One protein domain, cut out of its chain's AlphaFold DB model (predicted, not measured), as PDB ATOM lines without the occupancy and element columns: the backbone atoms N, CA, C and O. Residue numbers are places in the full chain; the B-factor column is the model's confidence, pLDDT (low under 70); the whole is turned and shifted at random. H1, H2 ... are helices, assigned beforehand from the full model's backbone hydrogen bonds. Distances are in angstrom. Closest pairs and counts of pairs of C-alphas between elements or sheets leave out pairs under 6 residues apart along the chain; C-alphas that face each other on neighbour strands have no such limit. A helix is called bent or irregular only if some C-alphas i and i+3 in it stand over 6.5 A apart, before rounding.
ATOM      1  N   PHE A   6     -38.833   6.521  15.045       86.38
ATOM      2  CA  PHE A   6     -39.738   6.792  16.165       86.38
ATOM      3  C   PHE A   6     -41.214   6.469  15.868       86.38
ATOM      4  O   PHE A   6     -42.015   6.414  16.794       86.38
ATOM      5  N   LEU A   7     -41.582   6.297  14.592       90.50
ATOM      6  CA  LEU A   7     -42.925   5.880  14.183       90.50
ATOM      7  C   LEU A   7     -43.052   4.364  14.040       90.50
ATOM      8  O   LEU A   7     -44.172   3.886  13.914       90.50
ATOM      9  N   ASN A   8     -41.944   3.616  14.021       91.25
ATOM     10  CA  ASN A   8     -41.972   2.192  13.690       91.25
ATOM     11  C   ASN A   8     -42.869   1.405  14.643       91.25
ATOM     12  O   ASN A   8     -43.673   0.618  14.164       91.25
ATOM     13  N   ASP A   9     -42.777   1.663  15.949       91.19
ATOM     14  CA  ASP A   9     -43.577   0.959  16.957       91.19
ATOM     15  C   ASP A   9     -45.078   1.200  16.737       91.19
ATOM     16  O   ASP A   9     -45.870   0.266  16.718       91.19
ATOM     17  N   LEU A  10     -45.469   2.453  16.472       93.75
ATOM     18  CA  LEU A  10     -46.863   2.801  16.189       93.75
ATOM     19  C   LEU A  10     -47.352   2.181  14.870       93.75
ATOM     20  O   LEU A  10     -48.468   1.678  14.800       93.75
ATOM     21  N   ILE A  11     -46.525   2.214  13.822       92.62
ATOM     22  CA  ILE A  11     -46.861   1.636  12.513       92.62
ATOM     23  C   ILE A  11     -46.987   0.115  12.611       92.62
ATOM     24  O   ILE A  11     -47.862  -0.454  11.967       92.62
ATOM     25  N   PHE A  12     -46.133  -0.536  13.398       92.75
ATOM     26  CA  PHE A  12     -46.176  -1.979  13.599       92.75
ATOM     27  C   PHE A  12     -47.528  -2.408  14.177       92.75
ATOM     28  O   PHE A  12     -48.175  -3.282  13.607       92.75
ATOM     29  N   ASP A  13     -48.005  -1.704  15.205       91.31
ATOM     30  CA  ASP A  13     -49.322  -1.952  15.801       91.31
ATOM     31  C   ASP A  13     -50.469  -1.674  14.801       91.31
ATOM     32  O   ASP A  13     -51.473  -2.382  14.767       91.31
ATOM     33  N   MET A  14     -50.332  -0.657  13.940       93.94
ATOM     34  CA  MET A  14     -51.346  -0.310  12.928       93.94
ATOM     35  C   MET A  14     -51.429  -1.300  11.757       93.94
ATOM     36  O   MET A  14     -52.478  -1.398  11.114       93.94
ATOM     37  N   VAL A  15     -50.331  -1.989  11.440       92.75
ATOM     38  CA  VAL A  15     -50.205  -2.893  10.282       92.75
ATOM     39  C   VAL A  15     -50.236  -4.362  10.726       92.75
ATOM     40  O   VAL A  15     -49.800  -5.241   9.990       92.75
ATOM     41  N   ASP A  16     -50.796  -4.650  11.905       91.94
ATOM     42  CA  ASP A  16     -51.012  -6.029  12.350       91.94
ATOM     43  C   ASP A  16     -51.839  -6.805  11.303       91.94
ATOM     44  O   ASP A  16     -52.787  -6.276  10.700       91.94
ATOM     45  N   GLU A  17     -51.448  -8.052  11.036       91.62
ATOM     46  CA  GLU A  17     -52.157  -8.937  10.106       91.62
ATOM     47  C   GLU A  17     -53.569  -9.241  10.608       91.62
ATOM     48  O   GLU A  17     -54.497  -9.357   9.804       91.62
ATOM     49  N   ASP A  18     -53.740  -9.307  11.929       90.94
ATOM     50  CA  ASP A  18     -55.036  -9.469  12.561       90.94
ATOM     51  C   ASP A  18     -55.743  -8.106  12.675       90.94
ATOM     52  O   ASP A  18     -55.335  -7.249  13.469       90.94
ATOM     53  N   PRO A  19     -56.839  -7.873  11.928       88.31
ATOM     54  CA  PRO A  19     -57.568  -6.614  12.003       88.31
ATOM     55  C   PRO A  19     -58.149  -6.344  13.397       88.31
ATOM     56  O   PRO A  19     -58.377  -5.181  13.719       88.31
ATOM     57  N   GLY A  20     -58.370  -7.374  14.226       89.56
ATOM     58  CA  GLY A  20     -58.876  -7.216  15.593       89.56
ATOM     59  C   GLY A  20     -57.843  -6.674  16.583       89.56
ATOM     60  O   GLY A  20     -58.221  -6.145  17.625       89.56
ATOM     61  N   LYS A  21     -56.549  -6.777  16.257       88.44
ATOM     62  CA  LYS A  21     -55.446  -6.249  17.077       88.44
ATOM     63  C   LYS A  21     -55.031  -4.837  16.691       88.44
ATOM     64  O   LYS A  21     -54.283  -4.202  17.429       88.44
ATOM     65  N   ARG A  22     -55.518  -4.336  15.552       92.06
ATOM     66  CA  ARG A  22     -55.211  -2.978  15.109       92.06
ATOM     67  C   ARG A  22     -55.841  -1.968  16.073       92.06
ATOM     68  O   ARG A  22     -57.047  -2.045  16.319       92.06
ATOM     69  N   PRO A  23     -55.066  -1.002  16.587       93.31
ATOM     70  CA  PRO A  23     -55.589   0.025  17.472       93.31
ATOM     71  C   PRO A  23     -56.600   0.913  16.743       93.31
ATOM     72  O   PRO A  23     -56.509   1.152  15.532       93.31
ATOM     73  N   ALA A  24     -57.564   1.440  17.495       93.56
ATOM     74  CA  ALA A  24     -58.535   2.384  16.959       93.56
ATOM     75  C   ALA A  24     -57.844   3.689  16.530       93.56
ATOM     76  O   ALA A  24     -56.856   4.116  17.127       93.56
ATOM     77  N   MET A  25     -58.397   4.383  15.530       91.56
ATOM     78  CA  MET A  25     -57.789   5.622  15.022       91.56
ATOM     79  C   MET A  25     -57.647   6.710  16.103       91.56
ATOM     80  O   MET A  25     -56.703   7.496  16.072       91.56
ATOM     81  N   THR A  26     -58.556   6.741  17.080       93.12
ATOM     82  CA  THR A  26     -58.480   7.641  18.240       93.12
ATOM     83  C   THR A  26     -57.261   7.340  19.111       93.12
ATOM     84  O   THR A  26     -56.507   8.249  19.445       93.12
ATOM     85  N   GLU A  27     -57.014   6.064  19.402       92.69
ATOM     86  CA  GLU A  27     -55.852   5.605  20.167       92.69
ATOM     87  C   GLU A  27     -54.543   5.875  19.412       92.69
ATOM     88  O   GLU A  27     -53.573   6.374  19.985       92.69
ATOM     89  N   VAL A  28     -54.524   5.615  18.101       93.50
ATOM     90  CA  VAL A  28     -53.383   5.938  17.232       93.50
ATOM     91  C   VAL A  28     -53.068   7.428  17.291       93.50
ATOM     92  O   VAL A  28     -51.903   7.805  17.426       93.50
ATOM     93  N   PHE A  29     -54.091   8.279  17.204       91.50
ATOM     94  CA  PHE A  29     -53.921   9.725  17.266       91.50
ATOM     95  C   PHE A  29     -53.361  10.167  18.622       91.50
ATOM     96  O   PHE A  29     -52.396  10.931  18.666       91.50
ATOM     97  N   GLU A  30     -53.885   9.642  19.728       93.12
ATOM     98  CA  GLU A  30     -53.355   9.926  21.064       93.12
ATOM     99  C   GLU A  30     -51.886   9.506  21.194       93.12
ATOM    100  O   GLU A  30     -51.040  10.325  21.571       93.12
ATOM    101  N   ARG A  31     -51.537   8.277  20.794       93.44
ATOM    102  CA  ARG A  31     -50.147   7.786  20.824       93.44
ATOM    103  C   ARG A  31     -49.236   8.629  19.933       93.44
ATOM    104  O   ARG A  31     -48.142   9.007  20.354       93.44
ATOM    105  N   PHE A  32     -49.700   9.002  18.743       91.62
ATOM    106  CA  PHE A  32     -48.967   9.889  17.846       91.62
ATOM    107  C   PHE A  32     -48.717  11.263  18.476       91.62
ATOM    108  O   PHE A  32     -47.581  11.733  18.457       91.62
ATOM    109  N   THR A  33     -49.725  11.890  19.090       90.06
ATOM    110  CA  THR A  33     -49.552  13.208  19.730       90.06
ATOM    111  C   THR A  33     -48.575  13.163  20.904       90.06
ATOM    112  O   THR A  33     -47.785  14.094  21.088       90.06
ATOM    113  N   GLN A  34     -48.559  12.070  21.671       91.88
ATOM    114  CA  GLN A  34     -47.574  11.868  22.733       91.88
ATOM    115  C   GLN A  34     -46.158  11.754  22.167       91.88
ATOM    116  O   GLN A  34     -45.232  12.365  22.706       91.88
ATOM    117  N   ILE A  35     -45.981  11.005  21.077       91.50
ATOM    118  CA  ILE A  35     -44.694  10.882  20.392       91.50
ATOM    119  C   ILE A  35     -44.262  12.248  19.847       91.50
ATOM    120  O   ILE A  35     -43.164  12.701  20.161       91.50
ATOM    121  N   GLU A  36     -45.137  12.942  19.115       88.25
ATOM    122  CA  GLU A  36     -44.892  14.273  18.548       88.25
ATOM    123  C   GLU A  36     -44.453  15.281  19.621       88.25
ATOM    124  O   GLU A  36     -43.483  16.010  19.417       88.25
ATOM    125  N   SER A  37     -45.101  15.280  20.792       87.25
ATOM    126  CA  SER A  37     -44.769  16.199  21.892       87.25
ATOM    127  C   SER A  37     -43.349  16.018  22.444       87.25
ATOM    128  O   SER A  37     -42.760  16.963  22.967       87.25
ATOM    129  N   LYS A  38     -42.779  14.814  22.304       89.50
ATOM    130  CA  LYS A  38     -41.416  14.482  22.743       89.50
ATOM    131  C   LYS A  38     -40.366  14.812  21.681       89.50
ATOM    132  O   LYS A  38     -39.169  14.763  21.971       89.50
ATOM    133  N   LEU A  39     -40.773  15.128  20.448       88.19
ATOM    134  CA  LEU A  39     -39.838  15.480  19.387       88.19
ATOM    135  C   LEU A  39     -39.332  16.915  19.546       88.19
ATOM    136  O   LEU A  39     -40.069  17.858  19.817       88.19
ATOM    137  N   SER A  40     -38.040  17.099  19.265       84.19
ATOM    138  CA  SER A  40     -37.479  18.437  19.108       84.19
ATOM    139  C   SER A  40     -38.142  19.162  17.934       84.19
ATOM    140  O   SER A  40     -38.313  18.602  16.848       84.19
ATOM    141  N   TRP A  41     -38.399  20.455  18.111       79.19
ATOM    142  CA  TRP A  41     -38.878  21.362  17.066       79.19
ATOM    143  C   TRP A  41     -38.012  21.353  15.792       79.19
ATOM    144  O   TRP A  41     -38.510  21.586  14.685       79.19
ATOM    145  N   TRP A  42     -36.720  21.033  15.934       80.12
ATOM    146  CA  TRP A  42     -35.808  20.822  14.812       80.12
ATOM    147  C   TRP A  42     -35.996  19.467  14.129       80.12
ATOM    148  O   TRP A  42     -35.896  19.394  12.907       80.12
ATOM    149  N   LYS A  43     -36.309  18.402  14.881       83.56
ATOM    150  CA  LYS A  43     -36.525  17.047  14.343       83.56
ATOM    151  C   LYS A  43     -37.683  17.032  13.341       83.56
ATOM    152  O   LYS A  43     -37.530  16.451  12.267       83.56
ATOM    153  N   LEU A  44     -38.764  17.753  13.644       84.31
ATOM    154  CA  LEU A  44     -39.929  17.935  12.764       84.31
ATOM    155  C   LEU A  44     -39.597  18.649  11.441       84.31
ATOM    156  O   LEU A  44     -40.309  18.491  10.457       84.31
ATOM    157  N   ARG A  45     -38.498  19.411  11.395       84.56
ATOM    158  CA  ARG A  45     -38.018  20.119  10.195       84.56
ATOM    159  C   ARG A  45     -36.933  19.356   9.443       84.56
ATOM    160  O   ARG A  45     -36.413  19.855   8.444       84.56
ATOM    161  N   THR A  46     -36.541  18.172   9.915       84.12
ATOM    162  CA  THR A  46     -35.481  17.407   9.252       84.12
ATOM    163  C   THR A  46     -35.955  16.843   7.920       84.12
ATOM    164  O   THR A  46     -37.060  16.328   7.787       84.12
ATOM    165  N   ARG A  47     -35.081  16.918   6.917       83.44
ATOM    166  CA  ARG A  47     -35.349  16.393   5.582       83.44
ATOM    167  C   ARG A  47     -35.333  14.854   5.577       83.44
ATOM    168  O   ARG A  47     -34.333  14.271   6.012       83.44
ATOM    169  N   PRO A  48     -36.358  14.168   5.038       77.88
ATOM    170  CA  PRO A  48     -36.278  12.739   4.752       77.88
ATOM    171  C   PRO A  48     -35.232  12.500   3.656       77.88
ATOM    172  O   PRO A  48     -35.277  13.133   2.604       77.88
ATOM    173  N   VAL A  49     -34.278  11.601   3.902       73.19
ATOM    174  CA  VAL A  49     -33.280  11.208   2.894       73.19
ATOM    175  C   VAL A  49     -33.790   9.965   2.183       73.19
ATOM    176  O   VAL A  49     -34.080   8.955   2.837       73.19
ATOM    177  N   TYR A  50     -33.911  10.038   0.860       68.31
ATOM    178  CA  TYR A  50     -34.326   8.903   0.041       68.31
ATOM    179  C   TYR A  50     -33.173   7.922  -0.173       68.31
ATOM    180  O   TYR A  50     -32.015   8.310  -0.299       68.31
ATOM    181  N   ARG A  51     -33.501   6.627  -0.264       63.38
ATOM    182  CA  ARG A  51     -32.522   5.543  -0.468       63.38
ATOM    183  C   ARG A  51     -31.752   5.668  -1.793       63.38
ATOM    184  O   ARG A  51     -30.671   5.109  -1.911       63.38
ATOM    185  N   THR A  52     -32.299   6.400  -2.763       65.75
ATOM    186  CA  THR A  52     -31.731   6.631  -4.101       65.75
ATOM    187  C   THR A  52     -30.812   7.856  -4.181       65.75
ATOM    188  O   THR A  52     -30.291   8.165  -5.251       65.75
ATOM    189  N   GLU A  53     -30.587   8.569  -3.073       63.94
ATOM    190  CA  GLU A  53     -29.654   9.701  -3.009       63.94
ATOM    191  C   GLU A  53     -28.200   9.213  -2.909       63.94
ATOM    192  O   GLU A  53     -27.520   9.412  -1.907       63.94
ATOM    193  N   THR A  54     -27.722   8.542  -3.958       60.09
ATOM    194  CA  THR A  54     -26.380   7.937  -4.014       60.09
ATOM    195  C   THR A  54     -25.283   8.961  -4.332       60.09
ATOM    196  O   THR A  54     -24.111   8.736  -4.042       60.09
ATOM    197  N   SER A  55     -25.640  10.104  -4.931       69.81
ATOM    198  CA  SER A  55     -24.675  11.122  -5.361       69.81
ATOM    199  C   SER A  55     -24.448  12.176  -4.271       69.81
ATOM    200  O   SER A  55     -25.246  13.098  -4.097       69.81
ATOM    201  N   SER A  56     -23.329  12.051  -3.553       67.44
ATOM    202  CA  SER A  56     -22.975  12.864  -2.375       67.44
ATOM    203  C   SER A  56     -23.012  14.378  -2.616       67.44
ATOM    204  O   SER A  56     -23.465  15.132  -1.754       67.44
ATOM    205  N   LYS A  57     -22.604  14.837  -3.806       72.56
ATOM    206  CA  LYS A  57     -22.608  16.263  -4.172       72.56
ATOM    207  C   LYS A  57     -24.026  16.826  -4.300       72.56
ATOM    208  O   LYS A  57     -24.291  17.926  -3.826       72.56
ATOM    209  N   ILE A  58     -24.946  16.080  -4.918       76.88
ATOM    210  CA  ILE A  58     -26.341  16.514  -5.105       76.88
ATOM    211  C   ILE A  58     -27.053  16.576  -3.752       76.88
ATOM    212  O   ILE A  58     -27.765  17.542  -3.476       76.88
ATOM    213  N   THR A  59     -26.833  15.580  -2.892       78.31
ATOM    214  CA  THR A  59     -27.407  15.535  -1.540       78.31
ATOM    215  C   THR A  59     -26.962  16.732  -0.702       78.31
ATOM    216  O   THR A  59     -27.805  17.400  -0.109       78.31
ATOM    217  N   PHE A  60     -25.675  17.093  -0.751       80.94
ATOM    218  CA  PHE A  60     -25.137  18.252  -0.032       80.94
ATOM    219  C   PHE A  60     -25.811  19.576  -0.429       80.94
ATOM    220  O   PHE A  60     -26.270  20.327   0.434       80.94
ATOM    221  N   TRP A  61     -25.948  19.847  -1.731       83.56
ATOM    222  CA  TRP A  61     -26.634  21.056  -2.206       83.56
ATOM    223  C   TRP A  61     -28.109  21.096  -1.793       83.56
ATOM    224  O   TRP A  61     -28.635  22.161  -1.456       83.56
ATOM    225  N   ARG A  62     -28.785  19.942  -1.791       83.31
ATOM    226  CA  ARG A  62     -30.181  19.835  -1.340       83.31
ATOM    227  C   ARG A  62     -30.307  20.082   0.158       83.31
ATOM    228  O   ARG A  62     -31.254  20.756   0.558       83.31
ATOM    229  N   ASP A  63     -29.360  19.602   0.954       84.88
ATOM    230  CA  ASP A  63     -29.341  19.826   2.398       84.88
ATOM    231  C   ASP A  63     -29.106  21.308   2.727       84.88
ATOM    232  O   ASP A  63     -29.851  21.871   3.529       84.88
ATOM    233  N   ILE A  64     -28.178  21.988   2.039       87.56
ATOM    234  CA  ILE A  64     -27.989  23.444   2.186       87.56
ATOM    235  C   ILE A  64     -29.269  24.201   1.817       87.56
ATOM    236  O   ILE A  64     -29.749  25.027   2.597       87.56
ATOM    237  N   LYS A  65     -29.852  23.910   0.648       89.88
ATOM    238  CA  LYS A  65     -31.093  24.562   0.201       89.88
ATOM    239  C   LYS A  65     -32.226  24.347   1.208       89.88
ATOM    240  O   LYS A  65     -32.984  25.276   1.483       89.88
ATOM    241  N   HIS A  66     -32.320  23.141   1.774       89.00
ATOM    242  CA  HIS A  66     -33.302  22.796   2.799       89.00
ATOM    243  C   HIS A  66     -33.106  23.614   4.074       89.00
ATOM    244  O   HIS A  66     -34.078  24.158   4.595       89.00
ATOM    245  N   VAL A  67     -31.866  23.760   4.551       88.94
ATOM    246  CA  VAL A  67     -31.553  24.581   5.731       88.94
ATOM    247  C   VAL A  67     -31.919  26.045   5.490       88.94
ATOM    248  O   VAL A  67     -32.605  26.632   6.323       88.94
ATOM    249  N   ILE A  68     -31.551  26.618   4.339       92.06
ATOM    250  CA  ILE A  68     -31.875  28.015   3.996       92.06
ATOM    251  C   ILE A  68     -33.394  28.234   3.977       92.06
ATOM    252  O   ILE A  68     -33.899  29.175   4.590       92.06
ATOM    253  N   TRP A  69     -34.137  27.347   3.311       90.19
ATOM    254  CA  TRP A  69     -35.596  27.448   3.250       90.19
ATOM    255  C   TRP A  69     -36.240  27.301   4.633       90.19
ATOM    256  O   TRP A  69     -37.107  28.092   5.008       90.19
ATOM    257  N   THR A  70     -35.756  26.344   5.426       88.69
ATOM    258  CA  THR A  70     -36.216  26.112   6.798       88.69
ATOM    259  C   THR A  70     -35.970  27.335   7.680       88.69
ATOM    260  O   THR A  70     -36.869  27.747   8.409       88.69
ATOM    261  N   MET A  71     -34.802  27.971   7.573       89.12
ATOM    262  CA  MET A  71     -34.509  29.224   8.276       89.12
ATOM    263  C   MET A  71     -35.482  30.338   7.878       89.12
ATOM    264  O   MET A  71     -35.972  31.058   8.745       89.12
ATOM    265  N   GLY A  72     -35.842  30.438   6.595       92.00
ATOM    266  CA  GLY A  72     -36.869  31.373   6.129       92.00
ATOM    267  C   GLY A  72     -38.241  31.141   6.779       92.00
ATOM    268  O   GLY A  72     -38.897  32.100   7.186       92.00
ATOM    269  N   LEU A  73     -38.663  29.882   6.935       89.31
ATOM    270  CA  LEU A  73     -39.911  29.542   7.635       89.31
ATOM    271  C   LEU A  73     -39.860  29.892   9.125       89.31
ATOM    272  O   LEU A  73     -40.837  30.406   9.672       89.31
ATOM    273  N   ILE A  74     -38.717  29.643   9.764       87.69
ATOM    274  CA  ILE A  74     -38.474  29.972  11.172       87.69
ATOM    275  C   ILE A  74     -38.572  31.482  11.395       87.69
ATOM    276  O   ILE A  74     -39.280  31.921  12.301       87.69
ATOM    277  N   LEU A  75     -37.917  32.276  10.544       92.25
ATOM    278  CA  LEU A  75     -37.959  33.739  10.610       92.25
ATOM    279  C   LEU A  75     -39.383  34.279  10.430       92.25
ATOM    280  O   LEU A  75     -39.771  35.230  11.103       92.25
ATOM    281  N   ARG A  76     -40.191  33.634   9.582       91.19
ATOM    282  CA  ARG A  76     -41.616  33.959   9.393       91.19
ATOM    283  C   ARG A  76     -42.527  33.440  10.510       91.19
ATOM    284  O   ARG A  76     -43.736  33.622  10.421       91.19
ATOM    285  N   ARG A  77     -41.972  32.794  11.543       86.06
ATOM    286  CA  ARG A  77     -42.706  32.157  12.652       86.06
ATOM    287  C   ARG A  77     -43.766  31.152  12.189       86.06
ATOM    288  O   ARG A  77     -44.755  30.929  12.880       86.06
TER     289      ARG A  77
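What this domain is: This is residues 6 to 77 of the 85 residues of an uncharacterized protein of Dendrothele bispora (strain CBS 962.96) (UniProt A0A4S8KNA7). One long helix, H3, stands by itself at one end of a flat, open model, and a small helical hairpin of H1 and H2, side by side, lies at the other end, set crosswise to H3. A long link joins the two parts: its residues 43 to 50 run beside H3 in the opposite direction, and residues 51 to 58, the turn into H3 and its first residues, stand free. The printed part has 72 residues with three named helices, in the order H1, H2, H3, and no named strand; the class is all helix. The whole is only just extended, close to loose, with a radius of gyration of the C-alphas of 17.0 A and spans of 47 by 33 by 14 A.

Where its parts are: H3, the longest helix, holds residues 56 to 75 and measures 28.8 A from first to last C-alpha. It begins at C-alpha 56 (-22.975, 12.864, -2.375) and ends at C-alpha 75 (-37.959, 33.739, 10.610). H2 holds residues 25 to 38 and measures 20.2 A. H1 holds residues 6 to 14 and measures 14.0 A, with C-alpha 6 at (-39.738, 6.792, 16.165). H1 is irregular: C-alphas 6 and 9 are 7.0 A apart, where about 5 A is found in a regular helix.

How they stand to each other: H3 touches no helix; it is apart from H1 and also from H2, which comes before it in the chain. H1 and H2 touch, with 5 pairs of C-alphas within 8 A. Their closest C-alphas, those of Leu 10 and Val 28, are 7.3 A apart. The two helices run opposite ways at a shallow tilt of 10 degrees, 10.9 A from centre to centre, and form a helical hairpin. In H2 and H3 every O i to N i+4 pair is within hydrogen-bond range, and in H1 4 of 5 are.

The domain as a whole: The two C-alphas farthest apart, those of Gly 20 and Lys 57, are 47.5 A apart. The first and last printed C-alphas, of Phe 6 and Arg 77, are 25.8 A apart. Without residues 51 to 58, of which 56 to 58 belong to H3, the body has 64 residues and spans 46 by 26 by 14 A. The link from H1 to H2 is short, with 10 residues, and the link from H2 to H3, residues 39 to 55, is long, with 17. The printed part has no cut. The mean pLDDT of the printed part is 86.0, and residues 50 to 56 are under 70.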